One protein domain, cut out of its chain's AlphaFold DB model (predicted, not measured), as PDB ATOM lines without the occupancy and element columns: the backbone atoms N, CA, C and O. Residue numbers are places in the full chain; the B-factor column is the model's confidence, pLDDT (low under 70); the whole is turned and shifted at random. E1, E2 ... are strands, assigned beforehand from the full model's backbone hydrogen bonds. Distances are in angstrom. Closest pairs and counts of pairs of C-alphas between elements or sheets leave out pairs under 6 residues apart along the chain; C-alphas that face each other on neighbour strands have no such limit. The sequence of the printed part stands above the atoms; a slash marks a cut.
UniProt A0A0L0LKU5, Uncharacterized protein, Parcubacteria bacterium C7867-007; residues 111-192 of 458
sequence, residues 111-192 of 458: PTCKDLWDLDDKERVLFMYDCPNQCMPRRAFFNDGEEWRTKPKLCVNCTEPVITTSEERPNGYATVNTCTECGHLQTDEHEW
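What this domain is: This is residues 111 to 192 of the 458 residues of an uncharacterized protein of Parcubacteria bacterium C7867-007 (UniProt A0A0L0LKU5). Two small lobes stand well separated, each a three-stranded antiparallel sheet, E4 E5 E6 in one and E1 E2 E3 in the other, with the long link of residues 143 to 161 crossing between them. The sheet E4 E5 E6 holds the two longest strands by residues, E4 and E5 with 8 residues each, and tight links join its strands in turn, while short links join those of the sheet E1 E2 E3. The printed part has 82 residues with no named helix and six named strands, E1 to E6 along the chain; the class is all strand. The whole is loose, with a radius of gyration of the C-alphas of 15.9 A, and spans 38 by 34 by 32 A.

How they stand to each other: E4, residues 162 to 169, and E5, residues 172 to 179, form a hairpin at 159 degrees between directions; N 165 and O 176 are 2.9 A apart, within hydrogen-bond range. E6, residues 185 to 191, is the antiparallel neighbour of E5 at 166 degrees, another hairpin, with N 175 and O 188 at 2.8 A. These three make a meander, each strand the antiparallel neighbour of the one before. The second meander begins with E1, residues 111 to 117, and E2, residues 124 to 130, a hairpin at 156 degrees with N 115 and O 126 at 2.9 A. E3, residues 139 to 142, forms a hairpin with E2 at 157 degrees, with N 127 and O 141 at 2.8 A. Each strand of one sheet is apart from each strand of the other.

Where its parts are: E5 is 23.0 A long, E4 21.6 A, E2 19.8 A, E6 19.3 A, E1 15.8 A and E3 10.5 A. E1 begins at C-alpha 111 (21.235, -42.939, -13.048), and E6 ends at C-alpha 191 (-8.801, -45.559, -3.500).

The domain as a whole: The two farthest C-alphas, of Pro 132 and Asn 157, are 41.2 A apart. The printed part has no cut, and the link from E3 to E4 is long. The mean pLDDT of the printed part is 86.7; residue 120 is under 70.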
ATOM      1  N   PRO A 111      22.360 -42.084 -13.389       94.25
ATOM      2  CA  PRO A 111      21.235 -42.939 -13.048       94.25
ATOM      3  C   PRO A 111      21.104 -42.993 -11.523       94.25
ATOM      4  O   PRO A 111      22.085 -43.228 -10.815       94.25
ATOM      5  N   THR A 112      19.907 -42.726 -11.021       92.75
ATOM      6  CA  THR A 112      19.589 -42.732  -9.587       92.75
ATOM      7  C   THR A 112      18.586 -43.807  -9.212       92.75
ATOM      8  O   THR A 112      18.577 -44.241  -8.062       92.75
ATOM      9  N   CYS A 113      17.795 -44.280 -10.174       91.06
ATOM     10  CA  CYS A 113      16.840 -45.361  -9.980       91.06
ATOM     11  C   CYS A 113      16.905 -46.354 -11.144       91.06
ATOM     12  O   CYS A 113      17.235 -45.973 -12.271       91.06
ATOM     13  N   LYS A 114      16.611 -47.616 -10.842       93.00
ATOM     14  CA  LYS A 114      16.574 -48.743 -11.766       93.00
ATOM     15  C   LYS A 114      15.365 -49.580 -11.377       93.00
ATOM     16  O   LYS A 114      15.361 -50.127 -10.282       93.00
ATOM     17  N   ASP A 115      14.388 -49.677 -12.267       91.69
ATOM     18  CA  ASP A 115      13.132 -50.384 -12.022       91.69
ATOM     19  C   ASP A 115      12.810 -51.318 -13.189       91.69
ATOM     20  O   ASP A 115      13.075 -51.003 -14.351       91.69
ATOM     21  N   LEU A 116      12.235 -52.482 -12.889       91.38
ATOM     22  CA  LEU A 116      11.694 -53.374 -13.911       91.38
ATOM     23  C   LEU A 116      10.326 -52.843 -14.364       91.38
ATOM     24  O   LEU A 116       9.481 -52.522 -13.534       91.38
ATOM     25  N   TRP A 117      10.112 -52.758 -15.675       87.00
ATOM     26  CA  TRP A 117       8.892 -52.246 -16.294       87.00
ATOM     27  C   TRP A 117       8.200 -53.347 -17.104       87.00
ATOM     28  O   TRP A 117       8.800 -53.903 -18.028       87.00
ATOM     29  N   ASP A 118       6.939 -53.639 -16.779       80.44
ATOM     30  CA  ASP A 118       6.168 -54.760 -17.338       80.44
ATOM     31  C   ASP A 118       4.793 -54.369 -17.924       80.44
ATOM     32  O   ASP A 118       3.987 -55.238 -18.244       80.44
ATOM     33  N   LEU A 119       4.528 -53.073 -18.132       74.62
ATOM     34  CA  LEU A 119       3.203 -52.572 -18.538       74.62
ATOM     35  C   LEU A 119       2.886 -52.635 -20.050       74.62
ATOM     36  O   LEU A 119       1.718 -52.552 -20.413       74.62
ATOM     37  N   ASP A 120       3.883 -52.757 -20.935       65.69
ATOM     38  CA  ASP A 120       3.708 -52.585 -22.398       65.69
ATOM     39  C   ASP A 120       3.956 -53.877 -23.214       65.69
ATOM     40  O   ASP A 120       4.548 -53.824 -24.295       65.69
ATOM     41  N   ASP A 121       3.592 -55.052 -22.682       71.94
ATOM     42  CA  ASP A 121       3.860 -56.392 -23.262       71.94
ATOM     43  C   ASP A 121       5.353 -56.699 -23.530       71.94
ATOM     44  O   ASP A 121       5.716 -57.733 -24.095       71.94
ATOM     45  N   LYS A 122       6.243 -55.793 -23.118       84.25
ATOM     46  CA  LYS A 122       7.696 -55.880 -23.244       84.25
ATOM     47  C   LYS A 122       8.314 -55.674 -21.875       84.25
ATOM     48  O   LYS A 122       8.256 -54.572 -21.332       84.25
ATOM     49  N   GLU A 123       8.949 -56.719 -21.364       88.69
ATOM     50  CA  GLU A 123       9.771 -56.638 -20.161       88.69
ATOM     51  C   GLU A 123      11.022 -55.809 -20.481       88.69
ATOM     52  O   GLU A 123      11.837 -56.184 -21.328       88.69
ATOM     53  N   ARG A 124      11.143 -54.639 -19.851       92.69
ATOM     54  CA  ARG A 124      12.268 -53.706 -20.024       92.69
ATOM     55  C   ARG A 124      12.704 -53.160 -18.676       92.69
ATOM     56  O   ARG A 124      11.955 -53.213 -17.710       92.69
ATOM     57  N   VAL A 125      13.908 -52.606 -18.606       94.00
ATOM     58  CA  VAL A 125      14.415 -51.973 -17.381       94.00
ATOM     59  C   VAL A 125      14.474 -50.471 -17.591       94.00
ATOM     60  O   VAL A 125      15.104 -50.002 -18.537       94.00
ATOM     61  N   LEU A 126      13.795 -49.728 -16.724       94.50
ATOM     62  CA  LEU A 126      13.721 -48.277 -16.742       94.50
ATOM     63  C   LEU A 126      14.769 -47.690 -15.793       94.50
ATOM     64  O   LEU A 126      14.803 -47.998 -14.604       94.50
ATOM     65  N   PHE A 127      15.601 -46.800 -16.318       95.81
ATOM     66  CA  PHE A 127      16.582 -46.035 -15.562       95.81
ATOM     67  C   PHE A 127      16.128 -44.588 -15.440       95.81
ATOM     68  O   PHE A 127      15.949 -43.906 -16.452       95.81
ATOM     69  N   MET A 128      15.985 -44.087 -14.214       95.00
ATOM     70  CA  MET A 128      15.741 -42.664 -13.972       95.00
ATOM     71  C   MET A 128      17.059 -41.939 -13.733       95.00
ATOM     72  O   MET A 128      17.922 -42.426 -13.003       95.00
ATOM     73  N   TYR A 129      17.197 -40.758 -14.327       95.31
ATOM     74  CA  TYR A 129      18.402 -39.946 -14.253       95.31
ATOM     75  C   TYR A 129      18.137 -38.645 -13.510       95.31
ATOM     76  O   TYR A 129      17.208 -37.900 -13.845       95.31
ATOM     77  N   ASP A 130      19.038 -38.315 -12.588       93.56
ATOM     78  CA  ASP A 130      19.063 -37.020 -11.920       93.56
ATOM     79  C   ASP A 130      20.203 -36.145 -12.434       93.56
ATOM     80  O   ASP A 130      21.334 -36.578 -12.695       93.56
ATOM     81  N   CYS A 131      19.890 -34.859 -12.572       93.75
ATOM     82  CA  CYS A 131      20.890 -33.846 -12.842       93.75
ATOM     83  C   CYS A 131      21.641 -33.513 -11.540       93.75
ATOM     84  O   CYS A 131      20.986 -33.208 -10.543       93.75
ATOM     85  N   PRO A 132      22.988 -33.459 -11.538       92.00
ATOM     86  CA  PRO A 132      23.757 -33.017 -10.368       92.00
ATOM     87  C   PRO A 132      23.359 -31.626  -9.849       92.00
ATOM     88  O   PRO A 132      23.480 -31.355  -8.662       92.00
ATOM     89  N   ASN A 133      22.845 -30.765 -10.734       92.06
ATOM     90  CA  ASN A 133      22.361 -29.423 -10.403       92.06
ATOM     91  C   ASN A 133      20.875 -29.393  -9.998       92.06
ATOM     92  O   ASN A 133      20.290 -28.316  -9.947       92.06
ATOM     93  N   GLN A 134      20.241 -30.554  -9.788       89.94
ATOM     94  CA  GLN A 134      18.823 -30.689  -9.422       89.94
ATOM     95  C   GLN A 134      17.852 -30.001 -10.403       89.94
ATOM     96  O   GLN A 134      16.760 -29.578 -10.035       89.94
ATOM     97  N   CYS A 135      18.242 -29.881 -11.677       89.62
ATOM     98  CA  CYS A 135      17.366 -29.345 -12.713       89.62
ATOM     99  C   CYS A 135      16.189 -30.295 -12.985       89.62
ATOM    100  O   CYS A 135      16.386 -31.503 -13.109       89.62
ATOM    101  N   MET A 136      15.000 -29.721 -13.172       85.19
ATOM    102  CA  MET A 136      13.803 -30.412 -13.661       85.19
ATOM    103  C   MET A 136      13.565 -30.105 -15.152       85.19
ATOM    104  O   MET A 136      13.986 -29.037 -15.615       85.19
ATOM    105  N   PRO A 137      12.885 -30.996 -15.904       85.62
ATOM    106  CA  PRO A 137      12.347 -32.298 -15.488       85.62
ATOM    107  C   PRO A 137      13.415 -33.406 -15.409       85.62
ATOM    108  O   PRO A 137      14.433 -33.359 -16.106       85.62
ATOM    109  N   ARG A 138      13.157 -34.426 -14.578       90.25
ATOM    110  CA  ARG A 138      13.898 -35.698 -14.615       90.25
ATOM    111  C   ARG A 138      13.662 -36.396 -15.951       90.25
ATOM    112  O   ARG A 138      12.623 -36.207 -16.580       90.25
ATOM    113  N   ARG A 139      14.625 -37.212 -16.369       93.69
ATOM    114  CA  ARG A 139      14.527 -38.018 -17.592       93.69
ATOM    115  C   ARG A 139      14.636 -39.485 -17.226       93.69
ATOM    116  O   ARG A 139      15.376 -39.824 -16.303       93.69
ATOM    117  N   ALA A 140      13.922 -40.334 -17.946       95.06
ATOM    118  CA  ALA A 140      13.994 -41.771 -17.765       95.06
ATOM    119  C   ALA A 140      14.189 -42.451 -19.120       95.06
ATOM    120  O   ALA A 140      13.640 -42.001 -20.124       95.06
ATOM    121  N   PHE A 141      15.003 -43.496 -19.148       95.75
ATOM    122  CA  PHE A 141      15.352 -44.230 -20.358       95.75
ATOM    123  C   PHE A 141      15.276 -45.719 -20.097       95.75
ATOM    124  O   PHE A 141      15.651 -46.181 -19.022       95.75
ATOM    125  N   PHE A 142      14.821 -46.466 -21.086       95.56
ATOM    126  CA  PHE A 142      14.888 -47.913 -21.067       95.56
ATOM    127  C   PHE A 142      16.317 -48.399 -21.352       95.56
ATOM    128  O   PHE A 142      17.159 -47.663 -21.871       95.56
ATOM    129  N   ASN A 143      16.594 -49.660 -21.025       93.62
ATOM    130  CA  ASN A 143      17.873 -50.324 -21.285       93.62
ATOM    131  C   ASN A 143      18.239 -50.426 -22.781       93.62
ATOM    132  O   ASN A 143      19.397 -50.656 -23.109       93.62
ATOM    133  N   ASP A 144      17.278 -50.241 -23.688       92.44
ATOM    134  CA  ASP A 144      17.495 -50.144 -25.141       92.44
ATOM    135  C   ASP A 144      17.859 -48.717 -25.614       92.44
ATOM    136  O   ASP A 144      18.132 -48.503 -26.795       92.44
ATOM    137  N   GLY A 145      17.889 -47.741 -24.698       92.50
ATOM    138  CA  GLY A 145      18.160 -46.332 -24.981       92.50
ATOM    139  C   GLY A 145      16.930 -45.509 -25.376       92.50
ATOM    140  O   GLY A 145      17.062 -44.299 -25.576       92.50
ATOM    141  N   GLU A 146      15.739 -46.110 -25.468       93.12
ATOM    142  CA  GLU A 146      14.494 -45.383 -25.726       93.12
ATOM    143  C   GLU A 146      14.126 -44.508 -24.514       93.12
ATOM    144  O   GLU A 146      14.107 -44.963 -23.370       93.12
ATOM    145  N   GLU A 147      13.828 -43.227 -24.745       94.19
ATOM    146  CA  GLU A 147      13.395 -42.323 -23.675       94.19
ATOM    147  C   GLU A 147      11.946 -42.623 -23.284       94.19
ATOM    148  O   GLU A 147      11.036 -42.526 -24.112       94.19
ATOM    149  N   TRP A 148      11.712 -42.912 -22.006       92.25
ATOM    150  CA  TRP A 148      10.363 -43.051 -21.487       92.25
ATOM    151  C   TRP A 148       9.677 -41.689 -21.458       92.25
ATOM    152  O   TRP A 148      10.145 -40.732 -20.834       92.25
ATOM    153  N   ARG A 149       8.539 -41.611 -22.142       87.94
ATOM    154  CA  ARG A 149       7.693 -40.423 -22.189       87.94
ATOM    155  C   ARG A 149       6.279 -40.823 -21.828       87.94
ATOM    156  O   ARG A 149       5.706 -41.727 -22.434       87.94
ATOM    157  N   THR A 150       5.697 -40.121 -20.864       82.75
ATOM    158  CA  THR A 150       4.280 -40.270 -20.550       82.75
ATOM    159  C   THR A 150       3.471 -39.892 -21.788       82.75
ATOM    160  O   THR A 150       3.633 -38.797 -22.331       82.75
ATOM    161  N   LYS A 151       2.610 -40.801 -22.258       80.94
ATOM    162  CA  LYS A 151       1.672 -40.482 -23.338       80.94
ATOM    163  C   LYS A 151       0.750 -39.357 -22.843       80.94
ATOM    164  O   LYS A 151       0.211 -39.489 -21.741       80.94
ATOM    165  N   PRO A 152       0.583 -38.254 -23.596       81.50
ATOM    166  CA  PRO A 152      -0.321 -37.190 -23.185       81.50
ATOM    167  C   PRO A 152      -1.734 -37.763 -23.079       81.50
ATOM    168  O   PRO A 152      -2.219 -38.405 -24.012       81.50
ATOM    169  N   LYS A 153      -2.392 -37.553 -21.936       81.19
ATOM    170  CA  LYS A 153      -3.825 -37.826 -21.826       81.19
ATOM    171  C   LYS A 153      -4.550 -36.842 -22.746       81.19
ATOM    172  O   LYS A 153      -4.231 -35.654 -22.743       81.19
ATOM    173  N   LEU A 154      -5.485 -37.339 -23.545       86.81
ATOM    174  CA  LEU A 154      -6.277 -36.521 -24.461       86.81
ATOM    175  C   LEU A 154      -7.647 -36.254 -23.843       86.81
ATOM    176  O   LEU A 154      -8.205 -37.114 -23.162       86.81
ATOM    177  N   CYS A 155      -8.192 -35.065 -24.074       84.81
ATOM    178  CA  CYS A 155      -9.512 -34.696 -23.591       84.81
ATOM    179  C   CYS A 155     -10.594 -35.541 -24.278       84.81
ATOM    180  O   CYS A 155     -10.608 -35.655 -25.503       84.81
ATOM    181  N   VAL A 156     -11.551 -36.053 -23.502       84.62
ATOM    182  CA  VAL A 156     -12.700 -36.819 -24.019       84.62
ATOM    183  C   VAL A 156     -13.546 -35.997 -25.005       84.62
ATOM    184  O   VAL A 156     -14.109 -36.555 -25.941       84.62
ATOM    185  N   ASN A 157     -13.597 -34.670 -24.836       85.38
ATOM    186  CA  ASN A 157     -14.467 -33.797 -25.630       85.38
ATOM    187  C   ASN A 157     -13.807 -33.228 -26.892       85.38
ATOM    188  O   ASN A 157     -14.472 -33.114 -27.918       85.38
ATOM    189  N   CYS A 158     -12.535 -32.830 -26.827       85.75
ATOM    190  CA  CYS A 158     -11.856 -32.150 -27.940       85.75
ATOM    191  C   CYS A 158     -10.556 -32.822 -28.394       85.75
ATOM    192  O   CYS A 158      -9.911 -32.320 -29.305       85.75
ATOM    193  N   THR A 159     -10.165 -33.941 -27.772       82.25
ATOM    194  CA  THR A 159      -8.971 -34.727 -28.140       82.25
ATOM    195  C   THR A 159      -7.635 -33.993 -27.953       82.25
ATOM    196  O   THR A 159      -6.584 -34.553 -28.247       82.25
ATOM    197  N   GLU A 160      -7.645 -32.784 -27.390       87.12
ATOM    198  CA  GLU A 160      -6.434 -32.023 -27.069       87.12
ATOM    199  C   GLU A 160      -5.780 -32.497 -25.758       87.12
ATOM    200  O   GLU A 160      -6.486 -32.996 -24.870       87.12
ATOM    201  N   PRO A 161      -4.451 -32.348 -25.593       84.00
ATOM    202  CA  PRO A 161      -3.746 -32.725 -24.371       84.00
ATOM    203  C   PRO A 161      -4.302 -32.021 -23.127       84.00
ATOM    204  O   PRO A 161      -4.515 -30.809 -23.121       84.00
ATOM    205  N   VAL A 162      -4.511 -32.776 -22.048       87.94
ATOM    206  CA  VAL A 162      -4.975 -32.237 -20.758       87.94
ATOM    207  C   VAL A 162      -3.815 -32.043 -19.783       87.94
ATOM    208  O   VAL A 162      -2.852 -32.811 -19.775       87.94
ATOM    209  N   ILE A 163      -3.917 -31.014 -18.941       84.50
ATOM    210  CA  ILE A 163      -3.006 -30.796 -17.815       84.50
ATOM    211  C   ILE A 163      -3.479 -31.667 -16.657       84.50
ATOM    212  O   ILE A 163      -4.613 -31.538 -16.202       84.50
ATOM    213  N   THR A 164      -2.599 -32.530 -16.168       83.75
ATOM    214  CA  THR A 164      -2.895 -33.450 -15.072       83.75
ATOM    215  C   THR A 164      -2.284 -32.946 -13.772       83.75
ATOM    216  O   THR A 164      -1.071 -32.761 -13.691       83.75
ATOM    217  N   THR A 165      -3.106 -32.776 -12.740       84.38
ATOM    218  CA  THR A 165      -2.670 -32.497 -11.367       84.38
ATOM    219  C   THR A 165      -3.137 -33.612 -10.443       84.38
ATOM    220  O   THR A 165      -4.279 -34.053 -10.541       84.38
ATOM    221  N   SER A 166      -2.271 -34.078  -9.548       84.19
ATOM    222  CA  SER A 166      -2.601 -35.107  -8.558       84.19
ATOM    223  C   SER A 166      -2.629 -34.515  -7.154       84.19
ATOM    224  O   SER A 166      -1.689 -33.823  -6.762       84.19
ATOM    225  N   GLU A 167      -3.665 -34.837  -6.390       83.50
ATOM    226  CA  GLU A 167      -3.795 -34.497  -4.975       83.50
ATOM    227  C   GLU A 167      -3.792 -35.781  -4.141       83.50
ATOM    228  O   GLU A 167      -4.599 -36.688  -4.369       83.50
ATOM    229  N   GLU A 168      -2.872 -35.872  -3.179       79.44
ATOM    230  CA  GLU A 168      -2.848 -36.980  -2.223       79.44
ATOM    231  C   GLU A 168      -4.031 -36.877  -1.256       79.44
ATOM    232  O   GLU A 168      -4.332 -35.811  -0.712       79.44
ATOM    233  N   ARG A 169      -4.691 -38.011  -1.015       82.75
ATOM    234  CA  ARG A 169      -5.749 -38.162  -0.013       82.75
ATOM    235  C   ARG A 169      -5.334 -39.227   1.013       82.75
ATOM    236  O   ARG A 169      -4.510 -40.083   0.706       82.75
ATOM    237  N   PRO A 170      -5.915 -39.240   2.227       78.69
ATOM    238  CA  PRO A 170      -5.529 -40.195   3.272       78.69
ATOM    239  C   PRO A 170      -5.581 -41.682   2.867       78.69
ATOM    240  O   PRO A 170      -4.775 -42.460   3.366       78.69
ATOM    241  N   ASN A 171      -6.488 -42.064   1.957       79.69
ATOM    242  CA  ASN A 171      -6.692 -43.450   1.502       79.69
ATOM    243  C   ASN A 171      -6.570 -43.601  -0.025       79.69
ATOM    244  O   ASN A 171      -7.218 -44.465  -0.611       79.69
ATOM    245  N   GLY A 172      -5.796 -42.746  -0.692       84.81
ATOM    246  CA  GLY A 172      -5.703 -42.786  -2.148       84.81
ATOM    247  C   GLY A 172      -5.155 -41.504  -2.754       84.81
ATOM    248  O   GLY A 172      -4.545 -40.682  -2.077       84.81
ATOM    249  N   TYR A 173      -5.410 -41.295  -4.036       85.88
ATOM    250  CA  TYR A 173      -5.101 -40.035  -4.703       85.88
ATOM    251  C   TYR A 173      -6.209 -39.670  -5.687       85.88
ATOM    252  O   TYR A 173      -6.865 -40.537  -6.266       85.88
ATOM    253  N   ALA A 174      -6.430 -38.371  -5.865       86.06
ATOM    254  CA  ALA A 174      -7.318 -37.846  -6.890       86.06
ATOM    255  C   ALA A 174      -6.476 -37.238  -8.007       86.06
ATOM    256  O   ALA A 174      -5.588 -36.425  -7.757       86.06
ATOM    257  N   THR A 175      -6.747 -37.635  -9.244       86.06
ATOM    258  CA  THR A 175      -6.112 -37.065 -10.430       86.06
ATOM    259  C   THR A 175      -7.120 -36.175 -11.138       86.06
ATOM    260  O   THR A 175      -8.112 -36.666 -11.666       86.06
ATOM    261  N   VAL A 176      -6.871 -34.868 -11.156       86.19
ATOM    262  CA  VAL A 176      -7.690 -33.886 -11.870       86.19
ATOM    263  C   VAL A 176      -7.027 -33.588 -13.209       86.19
ATOM    264  O   VAL A 176      -5.933 -33.030 -13.272       86.19
ATOM    265  N   ASN A 177      -7.690 -33.972 -14.293       85.94
ATOM    266  CA  ASN A 177      -7.283 -33.670 -15.655       85.94
ATOM    267  C   ASN A 177      -8.075 -32.444 -16.143       85.94
ATOM    268  O   ASN A 177      -9.300 -32.497 -16.249       85.94
ATOM    269  N   THR A 178      -7.385 -31.347 -16.453       85.62
ATOM    270  CA  THR A 178      -7.982 -30.087 -16.923       85.62
ATOM    271  C   THR A 178      -7.631 -29.846 -18.387       85.62
ATOM    272  O   THR A 178      -6.456 -29.753 -18.741       85.62
ATOM    273  N   CYS A 179      -8.634 -29.715 -19.255       87.06
ATOM    274  CA  CYS A 179      -8.419 -29.321 -20.647       87.06
ATOM    275  C   CYS A 179      -8.280 -27.800 -20.774       87.06
ATOM    276  O   CYS A 179      -9.183 -27.062 -20.385       87.06
ATOM    277  N   THR A 180      -7.182 -27.328 -21.365       82.75
ATOM    278  CA  THR A 180      -6.913 -25.892 -21.549       82.75
ATOM    279  C   THR A 180      -7.781 -25.234 -22.618       82.75
ATOM    280  O   THR A 180      -8.033 -24.040 -22.525       82.75
ATOM    281  N   GLU A 181      -8.258 -25.999 -23.604       85.31
ATOM    282  CA  GLU A 181      -9.046 -25.472 -24.730       85.31
ATOM    283  C   GLU A 181     -10.545 -25.388 -24.420       85.31
ATOM    284  O   GLU A 181     -11.182 -24.371 -24.674       85.31
ATOM    285  N   CYS A 182     -11.131 -26.448 -23.850       85.50
ATOM    286  CA  CYS A 182     -12.574 -26.497 -23.578       85.50
ATOM    287  C   CYS A 182     -12.945 -26.341 -22.096       85.50
ATOM    288  O   CYS A 182     -14.131 -26.319 -21.768       85.50
ATOM    289  N   GLY A 183     -11.962 -26.264 -21.192       83.44
ATOM    290  CA  GLY A 183     -12.191 -26.127 -19.749       83.44
ATOM    291  C   GLY A 183     -12.772 -27.371 -19.069       83.44
ATOM    292  O   GLY A 183     -13.158 -27.303 -17.904       83.44
ATOM    293  N   HIS A 184     -12.869 -28.505 -19.771       85.50
ATOM    294  CA  HIS A 184     -13.400 -29.738 -19.197       85.50
ATOM    295  C   HIS A 184     -12.492 -30.268 -18.080       85.50
ATOM    296  O   HIS A 184     -11.279 -30.394 -18.269       85.50
ATOM    297  N   LEU A 185     -13.107 -30.592 -16.942       84.88
ATOM    298  CA  LEU A 185     -12.475 -31.171 -15.762       84.88
ATOM    299  C   LEU A 185     -12.927 -32.624 -15.618       84.88
ATOM    300  O   LEU A 185     -14.121 -32.887 -15.482       84.88
ATOM    301  N   GLN A 186     -11.971 -33.547 -15.621       83.00
ATOM    302  CA  GLN A 186     -12.200 -34.953 -15.303       83.00
ATOM    303  C   GLN A 186     -11.411 -35.305 -14.045       83.00
ATOM    304  O   GLN A 186     -10.185 -35.195 -14.041       83.00
ATOM    305  N   THR A 187     -12.108 -35.747 -13.003       84.75
ATOM    306  CA  THR A 187     -11.488 -36.206 -11.758       84.75
ATOM    307  C   THR A 187     -11.585 -37.720 -11.686       84.75
ATOM    308  O   THR A 187     -12.686 -38.260 -11.614       84.75
ATOM    309  N   ASP A 188     -10.435 -38.386 -11.687       82.75
ATOM    310  CA  ASP A 188     -10.335 -39.822 -11.451       82.75
ATOM    311  C   ASP A 188      -9.877 -40.028 -10.001       82.75
ATOM    312  O   ASP A 188      -8.793 -39.580  -9.612       82.75
ATOM    313  N   GLU A 189     -10.708 -40.671  -9.184       84.81
ATOM    314  CA  GLU A 189     -10.375 -41.001  -7.797       84.81
ATOM    315  C   GLU A 189      -9.883 -42.445  -7.724       84.81
ATOM    316  O   GLU A 189     -10.541 -43.363  -8.211       84.81
ATOM    317  N   HIS A 190      -8.704 -42.645  -7.138       80.44
ATOM    318  CA  HIS A 190      -8.149 -43.969  -6.905       80.44
ATOM    319  C   HIS A 190      -8.032 -44.207  -5.404       80.44
ATOM    320  O   HIS A 190      -7.196 -43.592  -4.738       80.44
ATOM    321  N   GLU A 191      -8.869 -45.097  -4.882       78.88
ATOM    322  CA  GLU A 191      -8.801 -45.559  -3.500       78.88
ATOM    323  C   GLU A 191      -7.805 -46.716  -3.388       78.88
ATOM    324  O   GLU A 191      -7.832 -47.672  -4.165       78.88
ATOM    325  N   TRP A 192      -6.915 -46.646  -2.403       70.88
ATOM    326  CA  TRP A 192      -6.048 -47.763  -2.059       70.88
ATOM    327  C   TRP A 192      -6.867 -48.822  -1.320       70.88
ATOM    328  O   TRP A 192      -6.977 -48.796  -0.093       70.88
TER     329      TRP A 192